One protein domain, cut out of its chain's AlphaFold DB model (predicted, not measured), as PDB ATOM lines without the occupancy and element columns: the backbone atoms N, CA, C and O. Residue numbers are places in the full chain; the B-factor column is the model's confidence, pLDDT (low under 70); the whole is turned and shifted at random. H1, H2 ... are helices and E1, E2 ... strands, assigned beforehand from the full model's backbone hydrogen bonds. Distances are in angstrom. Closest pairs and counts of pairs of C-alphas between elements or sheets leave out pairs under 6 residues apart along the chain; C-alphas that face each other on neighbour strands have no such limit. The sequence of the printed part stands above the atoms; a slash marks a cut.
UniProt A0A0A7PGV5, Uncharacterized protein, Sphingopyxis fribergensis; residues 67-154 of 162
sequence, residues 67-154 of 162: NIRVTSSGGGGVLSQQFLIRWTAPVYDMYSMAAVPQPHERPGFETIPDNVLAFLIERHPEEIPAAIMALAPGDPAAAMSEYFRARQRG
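Overview. This is residues 67 to 154 of the 162 residues of an uncharacterized protein of Sphingopyxis fribergensis (UniProt A0A0A7PGV5). A narrow antiparallel sheet, order E1, E2, E3, is drawn out by the long hairpin of E2 and E3; H1 crosses one face over E1 and E2, and H3 and short H2 lie off the sheet. The 88 printed residues, with three named strands then three named helices, are of mixed class. The whole is only just loose, close to compact: radius of gyration of the C-alphas 14.5 A, spans 45 by 24 by 21 A.

Along the chain. E1, residues 67 to 73, 19.3 A, begins at C-alpha 67 (118.006, 146.845, 143.860). E2, 82 to 93, 31.2 A, bends by 58 degrees at residue 90; E3 is 98 to 107, 27.6 A. H1 is 114 to 123, 13.7 A; H2 is 130 to 133, 4.8 A; H3, 140 to 152, 18.3 A, ends at C-alpha 152 (104.096, 145.593, 168.456).

Arrangement. The strands form a meander, each the antiparallel neighbour of the one before; within hydrogen-bond range are N 71 and O 84, 2.9 A, and N 87 and O 104, 3.0 A. H1 is on the sheet, height 10.1 A, across the strands at 83 degrees to E1 on the local plane. H1 and H3 only just touch, with 3 pairs of C-alphas within 8 A, only at their ends, H3 with residues 140 to 141 alone; the closest C-alphas are Ile 121 and Pro 140, 5.7 A. H2 touches H3, closest C-alphas Met 133 and Ala 143, 5.4 A. In H1 and H3 every O i to N i+4 pair is within hydrogen-bond range; H2 is too short for one.

Size, cuts and confidence. The farthest C-alphas, Tyr 95 and Pro 137, are 46.4 A apart. The printed part has no cut and no long link; residues 75 and 154 have pLDDT under 70.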
ATOM      1  N   ASN A  67     119.228 146.141 144.283       90.38
ATOM      2  CA  ASN A  67     118.006 146.845 143.860       90.38
ATOM      3  C   ASN A  67     116.888 146.863 144.914       90.38
ATOM      4  O   ASN A  67     115.724 146.611 144.589       90.38
ATOM      5  N   ILE A  68     117.232 147.117 146.178       92.75
ATOM      6  CA  ILE A  68     116.212 147.254 147.213       92.75
ATOM      7  C   ILE A  68     115.458 148.573 147.032       92.75
ATOM      8  O   ILE A  68     116.065 149.611 146.789       92.75
ATOM      9  N   ARG A  69     114.132 148.519 147.112       92.62
ATOM     10  CA  ARG A  69     113.257 149.687 147.047       92.62
ATOM     11  C   ARG A  69     112.055 149.488 147.942       92.62
ATOM     12  O   ARG A  69     111.446 148.414 147.934       92.62
ATOM     13  N   VAL A  70     111.669 150.542 148.650       92.81
ATOM     14  CA  VAL A  70     110.433 150.557 149.428       92.81
ATOM     15  C   VAL A  70     109.457 151.529 148.794       92.81
ATOM     16  O   VAL A  70     109.754 152.703 148.598       92.81
ATOM     17  N   THR A  71     108.257 151.053 148.485       90.19
ATOM     18  CA  THR A  71     107.147 151.925 148.109       90.19
ATOM     19  C   THR A  71     106.111 151.947 149.221       90.19
ATOM     20  O   THR A  71     105.801 150.927 149.831       90.19
ATOM     21  N   SER A  72     105.582 153.132 149.508       88.00
ATOM     22  CA  SER A  72     104.496 153.325 150.467       88.00
ATOM     23  C   SER A  72     103.203 153.647 149.727       88.00
ATOM     24  O   SER A  72     103.190 154.536 148.873       88.00
ATOM     25  N   SER A  73     102.114 152.969 150.069       83.00
ATOM     26  CA  SER A  73     100.762 153.269 149.600       83.00
ATOM     27  C   SER A  73      99.805 153.460 150.782       83.00
ATOM     28  O   SER A  73     100.008 152.925 151.872       83.00
ATOM     29  N   GLY A  74      98.759 154.264 150.570       71.38
ATOM     30  CA  GLY A  74      97.821 154.670 151.621       71.38
ATOM     31  C   GLY A  74      98.175 156.009 152.280       71.38
ATOM     32  O   GLY A  74      99.261 156.555 152.086       71.38
ATOM     33  N   GLY A  75      97.221 156.566 153.030       65.12
ATOM     34  CA  GLY A  75      97.341 157.855 153.718       65.12
ATOM     35  C   GLY A  75      97.141 157.723 155.229       65.12
ATOM     36  O   GLY A  75      96.463 156.808 155.692       65.12
ATOM     37  N   GLY A  76      97.740 158.638 155.995       72.19
ATOM     38  CA  GLY A  76      97.653 158.686 157.457       72.19
ATOM     39  C   GLY A  76      99.016 158.574 158.144       72.19
ATOM     40  O   GLY A  76     100.027 159.015 157.601       72.19
ATOM     41  N   GLY A  77      99.030 158.020 159.358       73.56
ATOM     42  CA  GLY A  77     100.251 157.817 160.140       73.56
ATOM     43  C   GLY A  77     101.092 156.635 159.646       73.56
ATOM     44  O   GLY A  77     100.625 155.793 158.884       73.56
ATOM     45  N   VAL A  78     102.328 156.527 160.141       78.50
ATOM     46  CA  VAL A  78     103.293 155.462 159.786       78.50
ATOM     47  C   VAL A  78     102.699 154.050 159.908       78.50
ATOM     48  O   VAL A  78     103.028 153.164 159.129       78.50
ATOM     49  N   LEU A  79     101.800 153.845 160.875       76.69
ATOM     50  CA  LEU A  79     101.168 152.551 161.145       76.69
ATOM     51  C   LEU A  79      99.977 152.231 160.225       76.69
ATOM     52  O   LEU A  79      99.599 151.067 160.127       76.69
ATOM     53  N   SER A  80      99.384 153.230 159.559       75.81
ATOM     54  CA  SER A  80      98.300 153.029 158.584       75.81
ATOM     55  C   SER A  80      98.802 152.962 157.140       75.81
ATOM     56  O   SER A  80      98.017 152.691 156.232       75.81
ATOM     57  N   GLN A  81     100.095 153.210 156.916       82.75
ATOM     58  CA  GLN A  81     100.726 153.069 155.610       82.75
ATOM     59  C   GLN A  81     101.039 151.606 155.305       82.75
ATOM     60  O   GLN A  81     101.544 150.853 156.141       82.75
ATOM     61  N   GLN A  82     100.770 151.213 154.066       85.31
ATOM     62  CA  GLN A  82     101.183 149.926 153.543       85.31
ATOM     63  C   GLN A  82     102.531 150.091 152.848       85.31
ATOM     64  O   GLN A  82     102.681 150.904 151.939       85.31
ATOM     65  N   PHE A  83     103.515 149.308 153.277       90.25
ATOM     66  CA  PHE A  83     104.839 149.290 152.666       90.25
ATOM     67  C   PHE A  83     104.986 148.053 151.794       90.25
ATOM     68  O   PHE A  83     104.645 146.946 152.216       90.25
ATOM     69  N   LEU A  84     105.509 148.234 150.591       92.38
ATOM     70  CA  LEU A  84     105.861 147.167 149.673       92.38
ATOM     71  C   LEU A  84     107.369 147.220 149.448       92.38
ATOM     72  O   LEU A  84     107.897 148.219 148.961       92.38
ATOM     73  N   ILE A  85     108.057 146.154 149.840       94.56
ATOM     74  CA  ILE A  85     109.507 146.050 149.749       94.56
ATOM     75  C   ILE A  85     109.831 145.155 148.563       94.56
ATOM     76  O   ILE A  85     109.367 144.015 148.486       94.56
ATOM     77  N   ARG A  86     110.636 145.679 147.643       94.75
ATOM     78  CA  ARG A  86     111.146 144.971 146.470       94.75
ATOM     79  C   ARG A  86     112.651 144.852 146.582       94.75
ATOM     80  O   ARG A  86     113.297 145.821 146.959       94.75
ATOM     81  N   TRP A  87     113.205 143.694 146.255       95.06
ATOM     82  CA  TRP A  87     114.652 143.494 146.172       95.06
ATOM     83  C   TRP A  87     114.982 142.414 145.147       95.06
ATOM     84  O   TRP A  87     114.120 141.640 144.747       95.06
ATOM     85  N   THR A  88     116.231 142.339 144.715       93.62
ATOM     86  CA  THR A  88     116.738 141.257 143.872       93.62
ATOM     87  C   THR A  88     117.662 140.373 144.698       93.62
ATOM     88  O   THR A  88     118.554 140.882 145.376       93.62
ATOM     89  N   ALA A  89     117.452 139.060 144.646       92.19
ATOM     90  CA  ALA A  89     118.311 138.071 145.291       92.19
ATOM     91  C   ALA A  89     118.550 136.874 144.355       92.19
ATOM     92  O   ALA A  89     117.715 136.592 143.492       92.19
ATOM     93  N   PRO A  90     119.686 136.169 144.483       89.56
ATOM     94  CA  PRO A  90     119.940 134.962 143.716       89.56
ATOM     95  C   PRO A  90     119.009 133.833 144.163       89.56
ATOM     96  O   PRO A  90     118.979 133.467 145.337       89.56
ATOM     97  N   VAL A  91     118.307 133.236 143.206       88.19
ATOM     98  CA  VAL A  91     117.550 131.998 143.396       88.19
ATOM     99  C   VAL A  91     118.225 130.913 142.570       88.19
ATOM    100  O   VAL A  91     118.608 131.142 141.422       88.19
ATOM    101  N   TYR A  92     118.424 129.739 143.170       86.94
ATOM    102  CA  TYR A  92     118.994 128.607 142.453       86.94
ATOM    103  C   TYR A  92     117.983 128.093 141.428       86.94
ATOM    104  O   TYR A  92     116.910 127.612 141.795       86.94
ATOM    105  N   ASP A  93     118.334 128.202 140.152       88.44
ATOM    106  CA  ASP A  93     117.547 127.662 139.056       88.44
ATOM    107  C   ASP A  93     118.056 126.261 138.702       88.44
ATOM    108  O   ASP A  93     119.200 126.073 138.282       88.44
ATOM    109  N   MET A  94     117.186 125.262 138.868       88.06
ATOM    110  CA  MET A  94     117.511 123.864 138.584       88.06
ATOM    111  C   MET A  94     117.737 123.593 137.092       88.06
ATOM    112  O   MET A  94     118.390 122.605 136.763       88.06
ATOM    113  N   TYR A  95     117.232 124.446 136.194       86.44
ATOM    114  CA  TYR A  95     117.395 124.267 134.750       86.44
ATOM    115  C   TYR A  95     118.752 124.760 134.253       86.44
ATOM    116  O   TYR A  95     119.435 124.051 133.519       86.44
ATOM    117  N   SER A  96     119.166 125.960 134.663       85.19
ATOM    118  CA  SER A  96     120.484 126.512 134.320       85.19
ATOM    119  C   SER A  96     121.610 126.048 135.255       85.19
ATOM    120  O   SER A  96     122.773 126.358 135.006       85.19
ATOM    121  N   MET A  97     121.277 125.306 136.322       87.62
ATOM    122  CA  MET A  97     122.183 124.899 137.409       87.62
ATOM    123  C   MET A  97     122.973 126.077 138.005       87.62
ATOM    124  O   MET A  97     124.077 125.900 138.523       87.62
ATOM    125  N   ALA A  98     122.409 127.282 137.933       85.56
ATOM    126  CA  ALA A  98     123.063 128.527 138.300       85.56
ATOM    127  C   ALA A  98     122.190 129.351 139.252       85.56
ATOM    128  O   ALA A  98     120.965 129.236 139.291       85.56
ATOM    129  N   ALA A  99     122.841 130.209 140.037       87.12
ATOM    130  CA  ALA A  99     122.165 131.192 140.869       87.12
ATOM    131  C   ALA A  99     121.805 132.411 140.009       87.12
ATOM    132  O   ALA A  99     122.678 133.206 139.658       87.12
ATOM    133  N   VAL A 100     120.527 132.545 139.652       87.56
ATOM    134  CA  VAL A 100     120.043 133.626 138.788       87.56
ATOM    135  C   VAL A 100     119.412 134.724 139.653       87.56
ATOM    136  O   VAL A 100     118.608 134.406 140.533       87.56
ATOM    137  N   PRO A 101     119.745 136.013 139.440       90.31
ATOM    138  CA  PRO A 101     119.095 137.112 140.147       90.31
ATOM    139  C   PRO A 101     117.600 137.165 139.812       90.31
ATOM    140  O   PRO A 101     117.233 137.340 138.650       90.31
ATOM    141  N   GLN A 102     116.738 137.043 140.821       90.81
ATOM    142  CA  GLN A 102     115.291 137.174 140.668       90.81
ATOM    143  C   GLN A 102     114.733 138.302 141.542       90.81
ATOM    144  O   GLN A 102     115.229 138.532 142.651       90.81
ATOM    145  N   PRO A 103     113.715 139.037 141.058       93.12
ATOM    146  CA  PRO A 103     113.018 140.020 141.866       93.12
ATOM    147  C   PRO A 103     112.118 139.325 142.890       93.12
ATOM    148  O   PRO A 103     111.354 138.415 142.574       93.12
ATOM    149  N   HIS A 104     112.177 139.810 144.118       92.69
ATOM    150  CA  HIS A 104     111.311 139.443 145.221       92.69
ATOM    151  C   HIS A 104     110.506 140.662 145.650       92.69
ATOM    152  O   HIS A 104     110.991 141.794 145.627       92.69
ATOM    153  N   GLU A 105     109.270 140.417 146.066       93.69
ATOM    154  CA  GLU A 105     108.362 141.442 146.552       93.69
ATOM    155  C   GLU A 105     107.634 140.925 147.791       93.69
ATOM    156  O   GLU A 105     107.121 139.800 147.800       93.69
ATOM    157  N   ARG A 106     107.600 141.735 148.852       93.44
ATOM    158  CA  ARG A 106     106.887 141.411 150.088       93.44
ATOM    159  C   ARG A 106     106.202 142.636 150.698       93.44
ATOM    160  O   ARG A 106     106.777 143.728 150.688       93.44
ATOM    161  N   PRO A 107     104.994 142.471 151.264       90.94
ATOM    162  CA  PRO A 107     104.326 143.534 151.996       90.94
ATOM    163  C   PRO A 107     104.852 143.620 153.437       90.94
ATOM    164  O   PRO A 107     104.735 142.681 154.226       90.94
ATOM    165  N   GLY A 108     105.370 144.787 153.804       87.94
ATOM    166  CA  GLY A 108     105.798 145.121 155.158       87.94
ATOM    167  C   GLY A 108     107.153 144.546 155.573       87.94
ATOM    168  O   GLY A 108     107.591 143.492 155.120       87.94
ATOM    169  N   PHE A 109     107.805 145.251 156.495       90.00
ATOM    170  CA  PHE A 109     109.168 144.952 156.946       90.00
ATOM    171  C   PHE A 109     109.300 143.707 157.838       90.00
ATOM    172  O   PHE A 109     110.410 143.261 158.080       90.00
ATOM    173  N   GLU A 110     108.198 143.136 158.331       86.00
ATOM    174  CA  GLU A 110     108.218 141.906 159.149       86.00
ATOM    175  C   GLU A 110     108.298 140.629 158.302       86.00
ATOM    176  O   GLU A 110     108.577 139.554 158.821       86.00
ATOM    177  N   THR A 111     107.994 140.722 157.004       86.81
ATOM    178  CA  THR A 111     107.900 139.553 156.115       86.81
ATOM    179  C   THR A 111     109.138 139.376 155.237       86.81
ATOM    180  O   THR A 111     109.226 138.404 154.481       86.81
ATOM    181  N   ILE A 112     110.085 140.314 155.318       90.69
ATOM    182  CA  ILE A 112     111.372 140.228 154.634       90.69
ATOM    183  C   ILE A 112     112.396 139.507 155.521       90.69
ATOM    184  O   ILE A 112     112.311 139.595 156.742       90.69
ATOM    185  N   PRO A 113     113.376 138.810 154.928       90.81
ATOM    186  CA  PRO A 113     114.475 138.215 155.683       90.81
ATOM    187  C   PRO A 113     115.328 139.259 156.429       90.81
ATOM    188  O   PRO A 113     115.557 140.356 155.915       90.81
ATOM    189  N   ASP A 114     115.889 138.882 157.580       89.75
ATOM    190  CA  ASP A 114     116.716 139.764 158.423       89.75
ATOM    191  C   ASP A 114     117.908 140.376 157.678       89.75
ATOM    192  O   ASP A 114     118.253 141.538 157.884       89.75
ATOM    193  N   ASN A 115     118.536 139.622 156.772       89.19
ATOM    194  CA  ASN A 115     119.652 140.128 155.976       89.19
ATOM    195  C   ASN A 115     119.219 141.187 154.950       89.19
ATOM    196  O   ASN A 115     119.995 142.093 154.663       89.19
ATOM    197  N   VAL A 116     117.986 141.113 154.433       90.81
ATOM    198  CA  VAL A 116     117.404 142.134 153.543       90.81
ATOM    199  C   VAL A 116     117.053 143.390 154.338       90.81
ATOM    200  O   VAL A 116     117.325 144.498 153.882       90.81
ATOM    201  N   LEU A 117     116.514 143.230 155.550       91.56
ATOM    202  CA  LEU A 117     116.266 144.349 156.459       91.56
ATOM    203  C   LEU A 117     117.575 145.054 156.855       91.56
ATOM    204  O   LEU A 117     117.663 146.276 156.780       91.56
ATOM    205  N   ALA A 118     118.610 144.295 157.218       90.88
ATOM    206  CA  ALA A 118     119.930 144.845 157.513       90.88
ATOM    207  C   ALA A 118     120.551 145.524 156.280       90.88
ATOM    208  O   ALA A 118     121.161 146.581 156.408       90.88
ATOM    209  N   PHE A 119     120.346 144.971 155.080       91.56
ATOM    210  CA  PHE A 119     120.813 145.582 153.834       91.56
ATOM    211  C   PHE A 119     120.149 146.941 153.583       91.56
ATOM    212  O   PHE A 119     120.831 147.897 153.218       91.56
ATOM    213  N   LEU A 120     118.842 147.050 153.846       92.00
ATOM    214  CA  LEU A 120     118.119 148.319 153.781       92.00
ATOM    215  C   LEU A 120     118.703 149.349 154.757       92.00
ATOM    216  O   LEU A 120     119.004 150.466 154.363       92.00
ATOM    217  N   ILE A 121     118.884 148.969 156.022       92.19
ATOM    218  CA  ILE A 121     119.317 149.889 157.084       92.19
ATOM    219  C   ILE A 121     120.768 150.345 156.885       92.19
ATOM    220  O   ILE A 121     121.074 151.519 157.084       92.19
ATOM    221  N   GLU A 122     121.663 149.430 156.505       90.50
ATOM    222  CA  GLU A 122     123.105 149.695 156.470       90.50
ATOM    223  C   GLU A 122     123.613 150.215 155.121       90.50
ATOM    224  O   GLU A 122     124.595 150.957 155.089       90.50
ATOM    225  N   ARG A 123     123.004 149.803 154.001       90.25
ATOM    226  CA  ARG A 123     123.489 150.145 152.650       90.25
ATOM    227  C   ARG A 123     122.561 151.083 151.887       90.25
ATOM    228  O   ARG A 123     123.063 151.795 151.025       90.25
ATOM    229  N   HIS A 124     121.265 151.085 152.207       91.81
ATOM    230  CA  HIS A 124     120.252 151.882 151.507       91.81
ATOM    231  C   HIS A 124     119.299 152.639 152.450       91.81
ATOM    232  O   HIS A 124     118.074 152.534 152.308       91.81
ATOM    233  N   PRO A 125     119.811 153.397 153.438       91.38
ATOM    234  CA  PRO A 125     118.955 154.122 154.374       91.38
ATOM    235  C   PRO A 125     118.056 155.165 153.688       91.38
ATOM    236  O   PRO A 125     117.012 155.521 154.230       91.38
ATOM    237  N   GLU A 126     118.427 155.638 152.497       91.12
ATOM    238  CA  GLU A 126     117.640 156.544 151.655       91.12
ATOM    239  C   GLU A 126     116.329 155.935 151.141       91.12
ATOM    240  O   GLU A 126     115.386 156.667 150.847       91.12
ATOM    241  N   GLU A 127     116.255 154.606 151.053       93.12
ATOM    242  CA  GLU A 127     115.051 153.884 150.631       93.12
ATOM    243  C   GLU A 127     114.077 153.667 151.801       93.12
ATOM    244  O   GLU A 127     112.950 153.211 151.598       93.12
ATOM    245  N   ILE A 128     114.463 154.001 153.040       91.56
ATOM    246  CA  ILE A 128     113.551 153.948 154.186       91.56
ATOM    247  C   ILE A 128     112.542 155.099 154.064       91.56
ATOM    248  O   ILE A 128     112.937 156.264 153.976       91.56
ATOM    249  N   PRO A 129     111.226 154.817 154.116       90.50
ATOM    250  CA  PRO A 129     110.202 155.846 154.026       90.50
ATOM    251  C   PRO A 129     110.417 156.974 155.038       90.50
ATOM    252  O   PRO A 129     110.598 156.727 156.232       90.50
ATOM    253  N   ALA A 130     110.308 158.225 154.579       89.12
ATOM    254  CA  ALA A 130     110.528 159.412 155.411       89.12
ATOM    255  C   ALA A 130     109.666 159.426 156.685       89.12
ATOM    256  O   ALA A 130     110.106 159.902 157.728       89.12
ATOM    257  N   ALA A 131     108.456 158.862 156.620       86.19
ATOM    258  CA  ALA A 131     107.557 158.750 157.761       86.19
ATOM    259  C   ALA A 131     108.135 157.852 158.877       86.19
ATOM    260  O   ALA A 131     107.982 158.168 160.052       86.19
ATOM    261  N   ILE A 132     108.845 156.775 158.518       86.69
ATOM    262  CA  ILE A 132     109.571 155.929 159.477       86.69
ATOM    263  C   ILE A 132     110.834 156.645 159.951       86.69
ATOM    264  O   ILE A 132     111.073 156.712 161.152       86.69
ATOM    265  N   MET A 133     111.604 157.240 159.033       89.50
ATOM    266  CA  MET A 133     112.831 157.973 159.374       89.50
ATOM    267  C   MET A 133     112.574 159.137 160.349       89.50
ATOM    268  O   MET A 133     113.424 159.468 161.169       89.50
ATOM    269  N   ALA A 134     111.380 159.734 160.314       87.94
ATOM    270  CA  ALA A 134     110.969 160.782 161.245       87.94
ATOM    271  C   ALA A 134     110.849 160.308 162.709       87.94
ATOM    272  O   ALA A 134     110.895 161.147 163.606       87.94
ATOM    273  N   LEU A 135     110.714 158.999 162.968       86.81
ATOM    274  CA  LEU A 135     110.665 158.447 164.329       86.81
ATOM    275  C   LEU A 135     112.009 158.591 165.059       86.81
ATOM    276  O   LEU A 135     112.027 158.806 166.268       86.81
ATOM    277  N   ALA A 136     113.121 158.503 164.326       88.50
ATOM    278  CA  ALA A 136     114.466 158.772 164.830       88.50
ATOM    279  C   ALA A 136     115.323 159.405 163.714       88.50
ATOM    280  O   ALA A 136     115.993 158.698 162.956       88.50
ATOM    281  N   PRO A 137     115.296 160.741 163.577       87.44
ATOM    282  CA  PRO A 137     115.988 161.424 162.492       87.44
ATOM    283  C   PRO A 137     117.501 161.181 162.526       87.44
ATOM    284  O   PRO A 137     118.157 161.443 163.532       87.44
ATOM    285  N   GLY A 138     118.059 160.720 161.405       85.94
ATOM    286  CA  GLY A 138     119.501 160.500 161.254       85.94
ATOM    287  C   GLY A 138     120.014 159.161 161.791       85.94
ATOM    288  O   GLY A 138     121.190 158.866 161.596       85.94
ATOM    289  N   ASP A 139     119.151 158.337 162.393       91.94
ATOM    290  CA  ASP A 139     119.480 156.972 162.808       91.94
ATOM    291  C   ASP A 139     118.471 155.968 162.210       91.94
ATOM    292  O   ASP A 139     117.427 155.680 162.808       91.94
ATOM    293  N   PRO A 140     118.778 155.413 161.021       90.75
ATOM    294  CA  PRO A 140     117.952 154.416 160.343       90.75
ATOM    295  C   PRO A 140     117.623 153.185 161.198       90.75
ATOM    296  O   PRO A 140     116.508 152.661 161.135       90.75
ATOM    297  N   ALA A 141     118.580 152.716 162.004       90.94
ATOM    298  CA  ALA A 141     118.407 151.527 162.829       90.94
ATOM    299  C   ALA A 141     117.456 151.811 163.997       90.94
ATOM    300  O   ALA A 141     116.536 151.027 164.255       90.94
ATOM    301  N   ALA A 142     117.626 152.956 164.665       89.38
ATOM    302  CA  ALA A 142     116.719 153.390 165.721       89.38
ATOM    303  C   ALA A 142     115.306 153.668 165.186       89.38
ATOM    304  O   ALA A 142     114.331 153.262 165.816       89.38
ATOM    305  N   ALA A 143     115.186 154.281 164.004       89.62
ATOM    306  CA  ALA A 143     113.903 154.576 163.370       89.62
ATOM    307  C   ALA A 143     113.107 153.295 163.077       89.62
ATOM    308  O   ALA A 143     111.923 153.197 163.411       89.62
ATOM    309  N   MET A 144     113.769 152.277 162.518       90.00
ATOM    310  CA  MET A 144     113.161 150.968 162.268       90.00
ATOM    311  C   MET A 144     112.804 150.239 163.568       90.00
ATOM    312  O   MET A 144     111.723 149.657 163.666       90.00
ATOM    313  N   SER A 145     113.671 150.294 164.583       89.88
ATOM    314  CA  SER A 145     113.402 149.705 165.901       89.88
ATOM    315  C   SER A 145     112.163 150.324 166.556       89.88
ATOM    316  O   SER A 145     111.271 149.604 167.009       89.88
ATOM    317  N   GLU A 146     112.050 151.655 166.534       88.31
ATOM    318  CA  GLU A 146     110.890 152.358 167.080       88.31
ATOM    319  C   GLU A 146     109.622 152.073 166.261       88.31
ATOM    320  O   GLU A 146     108.556 151.884 166.843       88.31
ATOM    321  N   TYR A 147     109.728 151.921 164.934       88.25
ATOM    322  CA  TYR A 147     108.621 151.458 164.088       88.25
ATOM    323  C   TYR A 147     108.117 150.063 164.495       88.25
ATOM    324  O   TYR A 147     106.918 149.890 164.729       88.25
ATOM    325  N   PHE A 148     109.006 149.070 164.630       89.50
ATOM    326  CA  PHE A 148     108.613 147.721 165.057       89.50
ATOM    327  C   PHE A 148     108.021 147.729 166.467       89.50
ATOM    328  O   PHE A 148     107.006 147.081 166.724       89.50
ATOM    329  N   ARG A 149     108.601 148.519 167.371       87.06
ATOM    330  CA  ARG A 149     108.110 148.688 168.738       87.06
ATOM    331  C   ARG A 149     106.726 149.338 168.773       87.06
ATOM    332  O   ARG A 149     105.865 148.875 169.521       87.06
ATOM    333  N   ALA A 150     106.491 150.373 167.967       83.00
ATOM    334  CA  ALA A 150     105.196 151.037 167.837       83.00
ATOM    335  C   ALA A 150     104.133 150.085 167.270       83.00
ATOM    336  O   ALA A 150     103.014 150.033 167.777       83.00
ATOM    337  N   ARG A 151     104.503 149.268 166.279       81.19
ATOM    338  CA  ARG A 151     103.632 148.247 165.686       81.19
ATOM    339  C   ARG A 151     103.291 147.129 166.680       81.19
ATOM    340  O   ARG A 151     102.119 146.790 166.833       81.19
ATOM    341  N   GLN A 152     104.278 146.629 167.430       79.75
ATOM    342  CA  GLN A 152     104.096 145.593 168.456       79.75
ATOM    343  C   GLN A 152     103.252 146.076 169.648       79.75
ATOM    344  O   GLN A 152     102.443 145.322 170.185       79.75
ATOM    345  N   ARG A 153     103.410 147.340 170.060       75.38
ATOM    346  CA  ARG A 153     102.643 147.963 171.156       75.38
ATOM    347  C   ARG A 153     101.257 148.460 170.743       75.38
ATOM    348  O   ARG A 153     100.517 148.912 171.607       75.38
ATOM    349  N   GLY A 154     100.934 148.439 169.450       56.56
ATOM    350  CA  GLY A 154      99.915 149.316 168.872       56.56
ATOM    351  C   GLY A 154      98.803 148.663 168.060       56.56
ATOM    352  O   GLY A 154      97.865 149.362 167.710       56.56
TER     353      GLY A 154